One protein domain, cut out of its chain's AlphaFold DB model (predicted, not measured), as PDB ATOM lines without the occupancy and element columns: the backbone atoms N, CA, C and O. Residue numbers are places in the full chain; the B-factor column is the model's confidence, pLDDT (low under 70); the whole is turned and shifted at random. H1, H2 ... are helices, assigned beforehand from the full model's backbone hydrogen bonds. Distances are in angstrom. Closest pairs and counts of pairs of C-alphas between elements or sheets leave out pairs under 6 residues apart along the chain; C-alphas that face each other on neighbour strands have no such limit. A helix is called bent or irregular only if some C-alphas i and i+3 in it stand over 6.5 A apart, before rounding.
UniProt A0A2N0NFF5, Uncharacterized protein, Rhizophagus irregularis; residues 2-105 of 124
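AT A GLANCE: This is residues 2 to 105 of the 124 residues of an uncharacterized protein of Rhizophagus irregularis (UniProt A0A2N0NFF5). A small body of three helix parts has two arms sticking out of it: residues 2 to 25 of the long helix H1 make the longer arm and the length of the whole, and residues 97 to 105 of H3 make the shorter one. In the body, the shorter, kinked helix H2 packs on the later part of H1 with its residues 66 to 70 and on the first residues of H3 with residues 59 to 67. The printed part has 104 residues with three named helices in the order H1, H2, H3 and no named strand, and its class is all helix. The whole is extended, with a radius of gyration of the C-alphas of 20.2 A, and flat, spanning 66 by 41 by 20 A.

IN THESE COORDINATES: Find C-alpha 2 at (-6.520, 38.533, 31.223); from there H1, residues 2 to 41, runs 59.3 A to C-alpha 41 at (-51.483, 3.306, 47.107). Go on to Ala 53, where H2, residues 53 to 70, begins and runs 25.7 A to Leu 70. Near residue 61 you will find a kink of 31 degrees; H2 is neither bent nor irregular, but only just: C-alphas 61 and 64 are 6.2 A apart. Then look at Asn 78, where H3, residues 78 to 105, begins; it runs 40.4 A to C-alpha 105 at (-68.321, 20.631, 27.123).

HOW THE PARTS SIT: Look first at residues 34 to 38 of H1, which alone in that helix touch H2, at its residues 66 to 70; the closest C-alphas are those of Ile 34 and Leu 70, 7.7 A apart. H1 and H2 stand at a steep tilt of 52 degrees and run opposite ways. Next, find residues 59 to 67 of H2, which touch H3 at its residues 78 to 82 alone; the closest C-alphas are those of Val 63 and Asn 78, 6.4 A apart. H2 and H3 stand at a steep tilt of 60 degrees and run opposite ways. H1 and H3 are near each other, with 9 pairs of C-alphas within 10 A. In H3 every O i to N i+4 pair is within hydrogen-bond range, against 35 of 36 in H1 and 11 of 14 in H2.

THE WHOLE: The C-alphas of Lys 2 and Ala 53 are the two farthest apart, at 66.8 A. Without residues 2 to 25 and 97 to 105, which stand free, the body of 71 residues spans 32 by 24 by 20 A. The printed part has no cut. The link from H1 to H2, 11 residues, is long; that from H2 to H3, 7 residues, is short. The mean pLDDT of the printed part is 80.2; look for values under 70 at residues 2 to 3, 26 to 27, 29 to 30, 33 to 42 and 102 to 105.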
ATOM      1  N   LYS A   2      -5.035  38.474  31.239       67.06
ATOM      2  CA  LYS A   2      -6.520  38.533  31.223       67.06
ATOM      3  C   LYS A   2      -7.233  37.261  30.720       67.06
ATOM      4  O   LYS A   2      -8.204  36.832  31.324       67.06
ATOM      5  N   ILE A   3      -6.716  36.629  29.664       67.50
ATOM      6  CA  ILE A   3      -7.318  35.422  29.058       67.50
ATOM      7  C   ILE A   3      -7.335  34.236  30.040       67.50
ATOM      8  O   ILE A   3      -8.292  33.463  30.080       67.50
ATOM      9  N   PHE A   4      -6.293  34.105  30.864       73.56
ATOM     10  CA  PHE A   4      -6.170  33.003  31.818       73.56
ATOM     11  C   PHE A   4      -7.201  33.117  32.949       73.56
ATOM     12  O   PHE A   4      -7.855  32.133  33.292       73.56
ATOM     13  N   GLU A   5      -7.425  34.334  33.447       82.69
ATOM     14  CA  GLU A   5      -8.435  34.601  34.475       82.69
ATOM     15  C   GLU A   5      -9.865  34.430  33.947       82.69
ATOM     16  O   GLU A   5     -10.679  33.764  34.585       82.69
ATOM     17  N   SER A   6     -10.161  34.903  32.730       79.56
ATOM     18  CA  SER A   6     -11.462  34.655  32.090       79.56
ATOM     19  C   SER A   6     -11.755  33.160  31.914       79.56
ATOM     20  O   SER A   6     -12.897  32.724  32.052       79.56
ATOM     21  N   THR A   7     -10.725  32.350  31.655       81.31
ATOM     22  CA  THR A   7     -10.884  30.897  31.496       81.31
ATOM     23  C   THR A   7     -11.152  30.211  32.836       81.31
ATOM     24  O   THR A   7     -12.041  29.363  32.915       81.31
ATOM     25  N   LYS A   8     -10.451  30.611  33.907       87.50
ATOM     26  CA  LYS A   8     -10.712  30.125  35.272       87.50
ATOM     27  C   LYS A   8     -12.132  30.443  35.742       87.50
ATOM     28  O   LYS A   8     -12.794  29.560  36.286       87.50
ATOM     29  N   ILE A   9     -12.607  31.667  35.502       87.56
ATOM     30  CA  ILE A   9     -13.970  32.093  35.863       87.56
ATOM     31  C   ILE A   9     -15.002  31.212  35.152       87.56
ATOM     32  O   ILE A   9     -15.852  30.611  35.809       87.56
ATOM     33  N   ARG A  10     -14.859  31.031  33.834       86.12
ATOM     34  CA  ARG A  10     -15.769  30.198  33.034       86.12
ATOM     35  C   ARG A  10     -15.813  28.743  33.508       86.12
ATOM     36  O   ARG A  10     -16.877  28.124  33.506       86.12
ATOM     37  N   ILE A  11     -14.673  28.177  33.905       88.44
ATOM     38  CA  ILE A  11     -14.602  26.809  34.444       88.44
ATOM     39  C   ILE A  11     -15.334  26.720  35.790       88.44
ATOM     40  O   ILE A  11     -16.115  25.792  35.999       88.44
ATOM     41  N   SER A  12     -15.129  27.698  36.677       87.94
ATOM     42  CA  SER A  12     -15.804  27.773  37.979       87.94
ATOM     43  C   SER A  12     -17.329  27.869  37.835       87.94
ATOM     44  O   SER A  12     -18.068  27.133  38.494       87.94
ATOM     45  N   GLU A  13     -17.815  28.703  36.913       89.31
ATOM     46  CA  GLU A  13     -19.247  28.825  36.612       89.31
ATOM     47  C   GLU A  13     -19.840  27.519  36.075       89.31
ATOM     48  O   GLU A  13     -20.885  27.080  36.554       89.31
ATOM     49  N   ASN A  14     -19.152  26.842  35.152       86.88
ATOM     50  CA  ASN A  14     -19.608  25.553  34.624       86.88
ATOM     51  C   ASN A  14     -19.659  24.459  35.699       86.88
ATOM     52  O   ASN A  14     -20.606  23.674  35.738       86.88
ATOM     53  N   LEU A  15     -18.685  24.422  36.611       90.75
ATOM     54  CA  LEU A  15     -18.697  23.511  37.761       90.75
ATOM     55  C   LEU A  15     -19.888  23.784  38.691       90.75
ATOM     56  O   LEU A  15     -20.517  22.845  39.179       90.75
ATOM     57  N   LYS A  16     -20.221  25.059  38.919       91.88
ATOM     58  CA  LYS A  16     -21.368  25.463  39.743       91.88
ATOM     59  C   LYS A  16     -22.705  25.119  39.079       91.88
ATOM     60  O   LYS A  16     -23.621  24.680  39.769       91.88
ATOM     61  N   LEU A  17     -22.813  25.295  37.762       87.12
ATOM     62  CA  LEU A  17     -23.992  24.910  36.982       87.12
ATOM     63  C   LEU A  17     -24.188  23.395  36.982       87.12
ATOM     64  O   LEU A  17     -25.299  22.927  37.204       87.12
ATOM     65  N   LYS A  18     -23.109  22.623  36.814       85.69
ATOM     66  CA  LYS A  18     -23.174  21.159  36.836       85.69
ATOM     67  C   LYS A  18     -23.688  20.626  38.177       85.69
ATOM     68  O   LYS A  18     -24.594  19.805  38.184       85.69
ATOM     69  N   LYS A  19     -23.195  21.168  39.298       87.19
ATOM     70  CA  LYS A  19     -23.700  20.815  40.638       87.19
ATOM     71  C   LYS A  19     -25.195  21.098  40.802       87.19
ATOM     72  O   LYS A  19     -25.903  20.248  41.321       87.19
ATOM     73  N   GLN A  20     -25.669  22.254  40.332       79.25
ATOM     74  CA  GLN A  20     -27.097  22.593  40.381       79.25
ATOM     75  C   GLN A  20     -27.939  21.654  39.509       79.25
ATOM     76  O   GLN A  20     -29.025  21.251  39.907       79.25
ATOM     77  N   ILE A  21     -27.443  21.285  38.327       80.44
ATOM     78  CA  ILE A  21     -28.128  20.344  37.434       80.44
ATOM     79  C   ILE A  21     -28.235  18.963  38.086       80.44
ATOM     80  O   ILE A  21     -29.308  18.364  38.047       80.44
ATOM     81  N   ASP A  22     -27.155  18.471  38.690       78.56
ATOM     82  CA  ASP A  22     -27.140  17.168  39.358       78.56
ATOM     83  C   ASP A  22     -28.096  17.157  40.568       78.56
ATOM     84  O   ASP A  22     -28.872  16.218  40.730       78.56
ATOM     85  N   GLU A  23     -28.122  18.231  41.363       74.56
ATOM     86  CA  GLU A  23     -29.047  18.412  42.493       74.56
ATOM     87  C   GLU A  23     -30.517  18.414  42.038       74.56
ATOM     88  O   GLU A  23     -31.325  17.625  42.528       74.56
ATOM     89  N   VAL A  24     -30.851  19.193  41.004       73.19
ATOM     90  CA  VAL A  24     -32.201  19.227  40.413       73.19
ATOM     91  C   VAL A  24     -32.599  17.872  39.812       73.19
ATOM     92  O   VAL A  24     -33.775  17.495  39.829       73.19
ATOM     93  N   GLN A  25     -31.654  17.113  39.252       71.06
ATOM     94  CA  GLN A  25     -31.932  15.768  38.742       71.06
ATOM     95  C   GLN A  25     -32.234  14.776  39.870       71.06
ATOM     96  O   GLN A  25     -33.167  13.979  39.731       71.06
ATOM     97  N   VAL A  26     -31.495  14.848  40.980       69.00
ATOM     98  CA  VAL A  26     -31.753  14.045  42.185       69.00
ATOM     99  C   VAL A  26     -33.139  14.368  42.744       69.00
ATOM    100  O   VAL A  26     -33.958  13.459  42.870       69.00
ATOM    101  N   GLU A  27     -33.471  15.646  42.942       69.06
ATOM    102  CA  GLU A  27     -34.797  16.075  43.416       69.06
ATOM    103  C   GLU A  27     -35.937  15.578  42.502       69.06
ATOM    104  O   GLU A  27     -36.977  15.102  42.968       69.06
ATOM    105  N   ASN A  28     -35.741  15.617  41.180       73.88
ATOM    106  CA  ASN A  28     -36.718  15.101  40.216       73.88
ATOM    107  C   ASN A  28     -36.904  13.578  40.309       73.88
ATOM    108  O   ASN A  28     -38.026  13.077  40.164       73.88
ATOM    109  N   ALA A  29     -35.824  12.823  40.529       69.94
ATOM    110  CA  ALA A  29     -35.887  11.377  40.717       69.94
ATOM    111  C   ALA A  29     -36.596  11.011  42.033       69.94
ATOM    112  O   ALA A  29     -37.440  10.108  42.053       69.94
ATOM    113  N   GLU A  30     -36.330  11.761  43.103       68.44
ATOM    114  CA  GLU A  30     -36.989  11.630  44.404       68.44
ATOM    115  C   GLU A  30     -38.495  11.895  44.301       68.44
ATOM    116  O   GLU A  30     -39.305  11.046  44.690       68.44
ATOM    117  N   MET A  31     -38.898  13.011  43.682       70.25
ATOM    118  CA  MET A  31     -40.312  13.332  43.463       70.25
ATOM    119  C   MET A  31     -41.022  12.285  42.595       70.25
ATOM    120  O   MET A  31     -42.155  11.899  42.899       70.25
ATOM    121  N   LYS A  32     -40.364  11.765  41.549       71.50
ATOM    122  CA  LYS A  32     -40.903  10.660  40.735       71.50
ATOM    123  C   LYS A  32     -41.089   9.376  41.546       71.50
ATOM    124  O   LYS A  32     -42.094   8.688  41.361       71.50
ATOM    125  N   SER A  33     -40.161   9.052  42.446       67.69
ATOM    126  CA  SER A  33     -40.265   7.882  43.328       67.69
ATOM    127  C   SER A  33     -41.436   8.012  44.311       67.69
ATOM    128  O   SER A  33     -42.235   7.080  44.469       67.69
ATOM    129  N   ILE A  34     -41.620   9.204  44.891       66.88
ATOM    130  CA  ILE A  34     -42.768   9.543  45.744       66.88
ATOM    131  C   ILE A  34     -44.082   9.385  44.973       66.88
ATOM    132  O   ILE A  34     -44.984   8.683  45.430       66.88
ATOM    133  N   LEU A  35     -44.178   9.984  43.782       68.38
ATOM    134  CA  LEU A  35     -45.345   9.886  42.903       68.38
ATOM    135  C   LEU A  35     -45.689   8.431  42.583       68.38
ATOM    136  O   LEU A  35     -46.838   8.033  42.742       68.38
ATOM    137  N   LYS A  36     -44.699   7.614  42.205       69.31
ATOM    138  CA  LYS A  36     -44.890   6.193  41.876       69.31
ATOM    139  C   LYS A  36     -45.339   5.365  43.083       69.31
ATOM    140  O   LYS A  36     -46.113   4.425  42.926       69.31
ATOM    141  N   THR A  37     -44.861   5.706  44.278       62.53
ATOM    142  CA  THR A  37     -45.252   5.034  45.524       62.53
ATOM    143  C   THR A  37     -46.678   5.417  45.923       62.53
ATOM    144  O   THR A  37     -47.495   4.542  46.197       62.53
ATOM    145  N   ILE A  38     -47.016   6.708  45.874       64.31
ATOM    146  CA  ILE A  38     -48.353   7.216  46.215       64.31
ATOM    147  C   ILE A  38     -49.401   6.750  45.199       64.31
ATOM    148  O   ILE A  38     -50.496   6.342  45.590       64.31
ATOM    149  N   ASP A  39     -49.074   6.764  43.907       64.25
ATOM    150  CA  ASP A  39     -50.009   6.399  42.842       64.25
ATOM    151  C   ASP A  39     -50.435   4.928  42.895       64.25
ATOM    152  O   ASP A  39     -51.578   4.612  42.579       64.25
ATOM    153  N   LYS A  40     -49.567   4.041  43.394       58.19
ATOM    154  CA  LYS A  40     -49.924   2.643  43.684       58.19
ATOM    155  C   LYS A  40     -50.851   2.504  44.885       58.19
ATOM    156  O   LYS A  40     -51.653   1.580  44.933       58.19
ATOM    157  N   THR A  41     -50.719   3.396  45.861       55.25
ATOM    158  CA  THR A  41     -51.483   3.306  47.107       55.25
ATOM    159  C   THR A  41     -52.895   3.882  46.967       55.25
ATOM    160  O   THR A  41     -53.795   3.360  47.612       55.25
ATOM    161  N   ARG A  42     -53.121   4.905  46.115       61.09
ATOM    162  CA  ARG A  42     -54.429   5.581  45.891       61.09
ATOM    163  C   ARG A  42     -55.273   5.765  47.169       61.09
ATOM    164  O   ARG A  42     -56.495   5.727  47.110       61.09
ATOM    165  N   GLU A  43     -54.640   5.938  48.332       72.00
ATOM    166  CA  GLU A  43     -55.366   5.790  49.602       72.00
ATOM    167  C   GLU A  43     -56.233   7.021  49.913       72.00
ATOM    168  O   GLU A  43     -57.194   6.893  50.665       72.00
ATOM    169  N   LEU A  44     -55.900   8.204  49.372       82.75
ATOM    170  CA  LEU A  44     -56.621   9.460  49.620       82.75
ATOM    171  C   LEU A  44     -57.886   9.577  48.761       82.75
ATOM    172  O   LEU A  44     -57.864   9.289  47.565       82.75
ATOM    173  N   ASP A  45     -58.960  10.075  49.370       85.31
ATOM    174  CA  ASP A  45     -60.206  10.403  48.687       85.31
ATOM    175  C   ASP A  45     -60.131  11.815  48.102       85.31
ATOM    176  O   ASP A  45     -60.178  12.802  48.836       85.31
ATOM    177  N   TYR A  46     -60.018  11.904  46.778       84.44
ATOM    178  CA  TYR A  46     -59.914  13.177  46.063       84.44
ATOM    179  C   TYR A  46     -61.253  13.901  45.884       84.44
ATOM    180  O   TYR A  46     -61.240  15.050  45.452       84.44
ATOM    181  N   ASN A  47     -62.386  13.267  46.207       84.00
ATOM    182  CA  ASN A  47     -63.698  13.924  46.191       84.00
ATOM    183  C   ASN A  47     -63.942  14.738  47.468       84.00
ATOM    184  O   ASN A  47     -64.793  15.625  47.495       84.00
ATOM    185  N   GLU A  48     -63.196  14.444  48.534       86.75
ATOM    186  CA  GLU A  48     -63.231  15.194  49.781       86.75
ATOM    187  C   GLU A  48     -62.044  16.159  49.893       86.75
ATOM    188  O   GLU A  48     -61.047  16.082  49.178       86.75
ATOM    189  N   THR A  49     -62.122  17.096  50.838       90.25
ATOM    190  CA  THR A  49     -60.992  17.981  51.122       90.25
ATOM    191  C   THR A  49     -59.834  17.203  51.753       90.25
ATOM    192  O   THR A  49     -60.027  16.251  52.512       90.25
ATOM    193  N   PHE A  50     -58.599  17.646  51.513       89.56
ATOM    194  CA  PHE A  50     -57.400  17.007  52.072       89.56
ATOM    195  C   PHE A  50     -57.404  16.923  53.616       89.56
ATOM    196  O   PHE A  50     -56.755  16.057  54.206       89.56
ATOM    197  N   ASN A  51     -58.147  17.815  54.282       92.25
ATOM    198  CA  ASN A  51     -58.286  17.874  55.739       92.25
ATOM    199  C   ASN A  51     -59.596  17.268  56.267       92.25
ATOM    200  O   ASN A  51     -59.903  17.441  57.445       92.25
ATOM    201  N   SER A  52     -60.355  16.546  55.438       93.56
ATOM    202  CA  SER A  52     -61.548  15.835  55.897       93.56
ATOM    203  C   SER A  52     -61.195  14.775  56.946       93.56
ATOM    204  O   SER A  52     -60.074  14.257  56.996       93.56
ATOM    205  N   ALA A  53     -62.159  14.405  57.792       92.94
ATOM    206  CA  ALA A  53     -61.944  13.385  58.820       92.94
ATOM    207  C   ALA A  53     -61.510  12.030  58.220       92.94
ATOM    208  O   ALA A  53     -60.701  11.316  58.820       92.94
ATOM    209  N   LYS A  54     -62.013  11.692  57.025       91.00
ATOM    210  CA  LYS A  54     -61.650  10.485  56.275       91.00
ATOM    211  C   LYS A  54     -60.198  10.553  55.800       91.00
ATOM    212  O   LYS A  54     -59.395   9.689  56.162       91.00
ATOM    213  N   ASN A  55     -59.832  11.623  55.093       91.00
ATOM    214  CA  ASN A  55     -58.477  11.826  54.580       91.00
ATOM    215  C   ASN A  55     -57.437  11.987  55.694       91.00
ATOM    216  O   ASN A  55     -56.310  11.509  55.563       91.00
ATOM    217  N   LEU A  56     -57.813  12.552  56.843       92.12
ATOM    218  CA  LEU A  56     -56.947  12.630  58.016       92.12
ATOM    219  C   LEU A  56     -56.592  11.240  58.568       92.12
ATOM    220  O   LEU A  56     -55.433  10.992  58.911       92.12
ATOM    221  N   LYS A  57     -57.564  10.316  58.634       91.50
ATOM    222  CA  LYS A  57     -57.328   8.924  59.064       91.50
ATOM    223  C   LYS A  57     -56.387   8.196  58.105       91.50
ATOM    224  O   LYS A  57     -55.485   7.498  58.563       91.50
ATOM    225  N   ILE A  58     -56.570   8.391  56.799       89.62
ATOM    226  CA  ILE A  58     -55.687   7.839  55.766       89.62
ATOM    227  C   ILE A  58     -54.271   8.410  55.912       89.62
ATOM    228  O   ILE A  58     -53.309   7.657  56.041       89.62
ATOM    229  N   ARG A  59     -54.133   9.739  55.996       89.81
ATOM    230  CA  ARG A  59     -52.839  10.431  56.099       89.81
ATOM    231  C   ARG A  59     -52.012   9.965  57.295       89.81
ATOM    232  O   ARG A  59     -50.806   9.772  57.159       89.81
ATOM    233  N   ARG A  60     -52.653   9.736  58.446       90.31
ATOM    234  CA  ARG A  60     -51.987   9.208  59.651       90.31
ATOM    235  C   ARG A  60     -51.340   7.838  59.424       90.31
ATOM    236  O   ARG A  60     -50.315   7.564  60.036       90.31
ATOM    237  N   LYS A  61     -51.906   7.002  58.548       89.19
ATOM    238  CA  LYS A  61     -51.343   5.694  58.173       89.19
ATOM    239  C   LYS A  61     -50.335   5.807  57.028       89.19
ATOM    240  O   LYS A  61     -49.332   5.102  57.027       89.19
ATOM    241  N   LEU A  62     -50.593   6.697  56.073       86.25
ATOM    242  CA  LEU A  62     -49.797   6.851  54.860       86.25
ATOM    243  C   LEU A  62     -48.445   7.532  55.115       86.25
ATOM    244  O   LEU A  62     -47.430   7.078  54.598       86.25
ATOM    245  N   VAL A  63     -48.405   8.594  55.930       87.62
ATOM    246  CA  VAL A  63     -47.170   9.362  56.182       87.62
ATOM    247  C   VAL A  63     -46.049   8.489  56.769       87.62
ATOM    248  O   VAL A  63     -44.940   8.546  56.238       87.62
ATOM    249  N   PRO A  64     -46.288   7.630  57.783       87.38
ATOM    250  CA  PRO A  64     -45.263   6.711  58.282       87.38
ATOM    251  C   PRO A  64     -44.792   5.687  57.239       87.38
ATOM    252  O   PRO A  64     -43.592   5.439  57.140       87.38
ATOM    253  N   LYS A  65     -45.707   5.127  56.430       85.38
ATOM    254  CA  LYS A  65     -45.356   4.183  55.351       85.38
ATOM    255  C   LYS A  65     -44.448   4.840  54.313       85.38
ATOM    256  O   LYS A  65     -43.415   4.279  53.961       85.38
ATOM    257  N   LEU A  66     -44.817   6.041  53.857       81.88
ATOM    258  CA  LEU A  66     -44.020   6.820  52.910       81.88
ATOM    259  C   LEU A  66     -42.659   7.158  53.496       81.88
ATOM    260  O   LEU A  66     -41.648   6.955  52.837       81.88
ATOM    261  N   ARG A  67     -42.615   7.605  54.753       85.38
ATOM    262  CA  ARG A  67     -41.349   7.871  55.430       85.38
ATOM    263  C   ARG A  67     -40.453   6.634  55.448       85.38
ATOM    264  O   ARG A  67     -39.293   6.748  55.074       85.38
ATOM    265  N   SER A  68     -40.976   5.465  55.818       83.69
ATOM    266  CA  SER A  68     -40.199   4.218  55.831       83.69
ATOM    267  C   SER A  68     -39.691   3.829  54.440       83.69
ATOM    268  O   SER A  68     -38.543   3.419  54.316       83.69
ATOM    269  N   ALA A  69     -40.516   3.973  53.398       78.94
ATOM    270  CA  ALA A  69     -40.140   3.646  52.020       78.94
ATOM    271  C   ALA A  69     -39.110   4.623  51.431       78.94
ATOM    272  O   ALA A  69     -38.302   4.244  50.590       78.94
ATOM    273  N   LEU A  70     -39.146   5.883  51.865       76.44
ATOM    274  CA  LEU A  70     -38.257   6.934  51.373       76.44
ATOM    275  C   LEU A  70     -36.971   7.042  52.190       76.44
ATOM    276  O   LEU A  70     -36.006   7.593  51.683       76.44
ATOM    277  N   THR A  71     -36.918   6.471  53.400       77.94
ATOM    278  CA  THR A  71     -35.748   6.548  54.298       77.94
ATOM    279  C   THR A  71     -34.453   6.080  53.625       77.94
ATOM    280  O   THR A  71     -33.398   6.632  53.913       77.94
ATOM    281  N   SER A  72     -34.520   5.108  52.711       71.50
ATOM    282  CA  SER A  72     -33.354   4.620  51.960       71.50
ATOM    283  C   SER A  72     -32.866   5.568  50.860       71.50
ATOM    284  O   SER A  72     -31.745   5.414  50.392       71.50
ATOM    285  N   TYR A  73     -33.709   6.504  50.418       71.69
ATOM    286  CA  TYR A  73     -33.407   7.452  49.346       71.69
ATOM    287  C   TYR A  73     -33.085   8.835  49.917       71.69
ATOM    288  O   TYR A  73     -32.067   9.411  49.560       71.69
ATOM    289  N   PHE A  74     -33.918   9.338  50.834       74.25
ATOM    290  CA  PHE A  74     -33.713  10.615  51.515       74.25
ATOM    291  C   PHE A  74     -34.552  10.725  52.807       74.25
ATOM    292  O   PHE A  74     -35.697  10.257  52.880       74.25
ATOM    293  N   PRO A  75     -34.029  11.390  53.850       77.69
ATOM    294  CA  PRO A  75     -34.746  11.578  55.105       77.69
ATOM    295  C   PRO A  75     -35.729  12.758  55.022       77.69
ATOM    296  O   PRO A  75     -35.388  13.898  55.329       77.69
ATOM    297  N   ALA A  76     -36.986  12.497  54.659       80.81
ATOM    298  CA  ALA A  76     -38.050  13.504  54.733       80.81
ATOM    299  C   ALA A  76     -38.750  13.534  56.100       80.81
ATOM    300  O   ALA A  76     -39.120  12.503  56.670       80.81
ATOM    301  N   SER A  77     -39.016  14.740  56.607       87.69
ATOM    302  CA  SER A  77     -39.857  14.928  57.791       87.69
ATOM    303  C   SER A  77     -41.339  14.680  57.482       87.69
ATOM    304  O   SER A  77     -41.823  14.896  56.368       87.69
ATOM    305  N   ASN A  78     -42.112  14.310  58.507       87.88
ATOM    306  CA  ASN A  78     -43.563  14.117  58.379       87.88
ATOM    307  C   ASN A  78     -44.279  15.392  57.884       87.88
ATOM    308  O   ASN A  78     -45.279  15.308  57.166       87.88
ATOM    309  N   GLY A  79     -43.769  16.571  58.258       88.69
ATOM    310  CA  GLY A  79     -44.298  17.863  57.820       88.69
ATOM    311  C   GLY A  79     -44.069  18.116  56.330       88.69
ATOM    312  O   GLY A  79     -44.996  18.533  55.637       88.69
ATOM    313  N   GLN A  80     -42.873  17.803  55.820       86.50
ATOM    314  CA  GLN A  80     -42.568  17.885  54.386       86.50
ATOM    315  C   GLN A  80     -43.447  16.926  53.578       86.50
ATOM    316  O   GLN A  80     -44.120  17.362  52.648       86.50
ATOM    317  N   LEU A  81     -43.544  15.660  54.004       85.75
ATOM    318  CA  LEU A  81     -44.404  14.661  53.356       85.75
ATOM    319  C   LEU A  81     -45.869  15.111  53.310       85.75
ATOM    320  O   LEU A  81     -46.537  14.961  52.292       85.75
ATOM    321  N   THR A  82     -46.365  15.713  54.392       88.56
ATOM    322  CA  THR A  82     -47.738  16.235  54.449       88.56
ATOM    323  C   THR A  82     -47.959  17.385  53.463       88.56
ATOM    324  O   THR A  82     -48.987  17.402  52.789       88.56
ATOM    325  N   LYS A  83     -47.004  18.318  53.340       88.81
ATOM    326  CA  LYS A  83     -47.082  19.424  52.368       88.81
ATOM    327  C   LYS A  83     -47.074  18.913  50.930       88.81
ATOM    328  O   LYS A  83     -47.886  19.355  50.124       88.81
ATOM    329  N   TRP A  84     -46.204  17.958  50.610       86.94
ATOM    330  CA  TRP A  84     -46.171  17.362  49.274       86.94
ATOM    331  C   TRP A  84     -47.467  16.619  48.946       86.94
ATOM    332  O   TRP A  84     -47.993  16.765  47.844       86.94
ATOM    333  N   LEU A  85     -48.031  15.888  49.911       86.75
ATOM    334  CA  LEU A  85     -49.332  15.234  49.753       86.75
ATOM    335  C   LEU A  85     -50.469  16.238  49.501       86.75
ATOM    336  O   LEU A  85     -51.315  15.973  48.650       86.75
ATOM    337  N   ASP A  86     -50.474  17.390  50.180       89.38
ATOM    338  CA  ASP A  86     -51.452  18.463  49.939       89.38
ATOM    339  C   ASP A  86     -51.334  19.033  48.512       89.38
ATOM    340  O   ASP A  86     -52.332  19.167  47.802       89.38
ATOM    341  N   CYS A  87     -50.108  19.300  48.046       86.25
ATOM    342  CA  CYS A  87     -49.861  19.762  46.678       86.25
ATOM    343  C   CYS A  87     -50.349  18.749  45.630       86.25
ATOM    344  O   CYS A  87     -51.042  19.118  44.678       86.25
ATOM    345  N   LEU A  88     -50.037  17.464  45.825       84.62
ATOM    346  CA  LEU A  88     -50.489  16.387  44.941       84.62
ATOM    347  C   LEU A  88     -52.013  16.260  44.926       84.62
ATOM    348  O   LEU A  88     -52.607  16.075  43.865       84.62
ATOM    349  N   HIS A  89     -52.650  16.394  46.090       87.81
ATOM    350  CA  HIS A  89     -54.102  16.371  46.208       87.81
ATOM    351  C   HIS A  89     -54.756  17.501  45.414       87.81
ATOM    352  O   HIS A  89     -55.669  17.256  44.626       87.81
ATOM    353  N   LYS A  90     -54.261  18.733  45.568       86.62
ATOM    354  CA  LYS A  90     -54.754  19.904  44.826       86.62
ATOM    355  C   LYS A  90     -54.581  19.744  43.319       86.62
ATOM    356  O   LYS A  90     -55.515  20.029  42.572       86.62
ATOM    357  N   SER A  91     -53.419  19.257  42.883       84.50
ATOM    358  CA  SER A  91     -53.133  19.003  41.467       84.50
ATOM    359  C   SER A  91     -54.116  17.993  40.865       84.50
ATOM    360  O   SER A  91     -54.762  18.295  39.861       84.50
ATOM    361  N   ARG A  92     -54.313  16.839  41.520       83.75
ATOM    362  CA  ARG A  92     -55.250  15.798  41.064       83.75
ATOM    363  C   ARG A  92     -56.699  16.271  41.064       83.75
ATOM    364  O   ARG A  92     -57.389  16.077  40.071       83.75
ATOM    365  N   HIS A  93     -57.141  16.935  42.129       84.88
ATOM    366  CA  HIS A  93     -58.492  17.488  42.210       84.88
ATOM    367  C   HIS A  93     -58.751  18.526  41.105       84.88
ATOM    368  O   HIS A  93     -59.803  18.515  40.472       84.88
ATOM    369  N   SER A  94     -57.780  19.400  40.820       84.50
ATOM    370  CA  SER A  94     -57.873  20.350  39.704       84.50
ATOM    371  C   SER A  94     -57.966  19.638  38.352       84.50
ATOM    372  O   SER A  94     -58.848  19.940  37.551       84.50
ATOM    373  N   HIS A  95     -57.100  18.648  38.120       83.56
ATOM    374  CA  HIS A  95     -57.099  17.859  36.891       83.56
ATOM    375  C   HIS A  95     -58.424  17.112  36.683       83.56
ATOM    376  O   HIS A  95     -58.980  17.159  35.590       83.56
ATOM    377  N   GLN A  96     -58.978  16.502  37.735       83.06
ATOM    378  CA  GLN A  96     -60.281  15.837  37.675       83.06
ATOM    379  C   GLN A  96     -61.388  16.821  37.283       83.06
ATOM    380  O   GLN A  96     -62.139  16.554  36.352       83.06
ATOM    381  N   ARG A  97     -61.419  18.014  37.893       83.75
ATOM    382  CA  ARG A  97     -62.384  19.065  37.526       83.75
ATOM    383  C   ARG A  97     -62.254  19.520  36.074       83.75
ATOM    384  O   ARG A  97     -63.262  19.891  35.480       83.75
ATOM    385  N   LEU A  98     -61.045  19.540  35.513       83.81
ATOM    386  CA  LEU A  98     -60.845  19.839  34.092       83.81
ATOM    387  C   LEU A  98     -61.411  18.727  33.205       83.81
ATOM    388  O   LEU A  98     -62.086  19.032  32.230       83.81
ATOM    389  N   MET A  99     -61.190  17.461  33.562       80.38
ATOM    390  CA  MET A  99     -61.744  16.318  32.829       80.38
ATOM    391  C   MET A  99     -63.274  16.284  32.896       80.38
ATOM    392  O   MET A  99     -63.928  16.061  31.882       80.38
ATOM    393  N   ASP A 100     -63.851  16.564  34.064       80.06
ATOM    394  CA  ASP A 100     -65.304  16.619  34.245       80.06
ATOM    395  C   ASP A 100     -65.923  17.783  33.453       80.06
ATOM    396  O   ASP A 100     -67.009  17.644  32.894       80.06
ATOM    397  N   ARG A 101     -65.213  18.918  33.342       75.31
ATOM    398  CA  ARG A 101     -65.604  20.043  32.475       75.31
ATOM    399  C   ARG A 101     -65.487  19.703  30.993       75.31
ATOM    400  O   ARG A 101     -66.417  20.006  30.265       75.31
ATOM    401  N   GLY A 102     -64.395  19.073  30.557       66.00
ATOM    402  CA  GLY A 102     -64.208  18.667  29.160       66.00
ATOM    403  C   GLY A 102     -65.300  17.704  28.693       66.00
ATOM    404  O   GLY A 102     -65.888  17.913  27.641       66.00
ATOM    405  N   LYS A 103     -65.671  16.732  29.536       59.25
ATOM    406  CA  LYS A 103     -66.814  15.838  29.284       59.25
ATOM    407  C   LYS A 103     -68.163  16.563  29.275       59.25
ATOM    408  O   LYS A 103     -69.068  16.162  28.554       59.25
ATOM    409  N   ALA A 104     -68.326  17.610  30.085       55.09
ATOM    410  CA  ALA A 104     -69.536  18.433  30.079       55.09
ATOM    411  C   ALA A 104     -69.617  19.376  28.858       55.09
ATOM    412  O   ALA A 104     -70.715  19.775  28.472       55.09
ATOM    413  N   ASP A 105     -68.470  19.720  28.266       55.34
ATOM    414  CA  ASP A 105     -68.321  20.631  27.123       55.34
ATOM    415  C   ASP A 105     -68.347  19.910  25.760       55.34
ATOM    416  O   ASP A 105     -68.644  20.522  24.737       55.34
TER     417      ASP A 105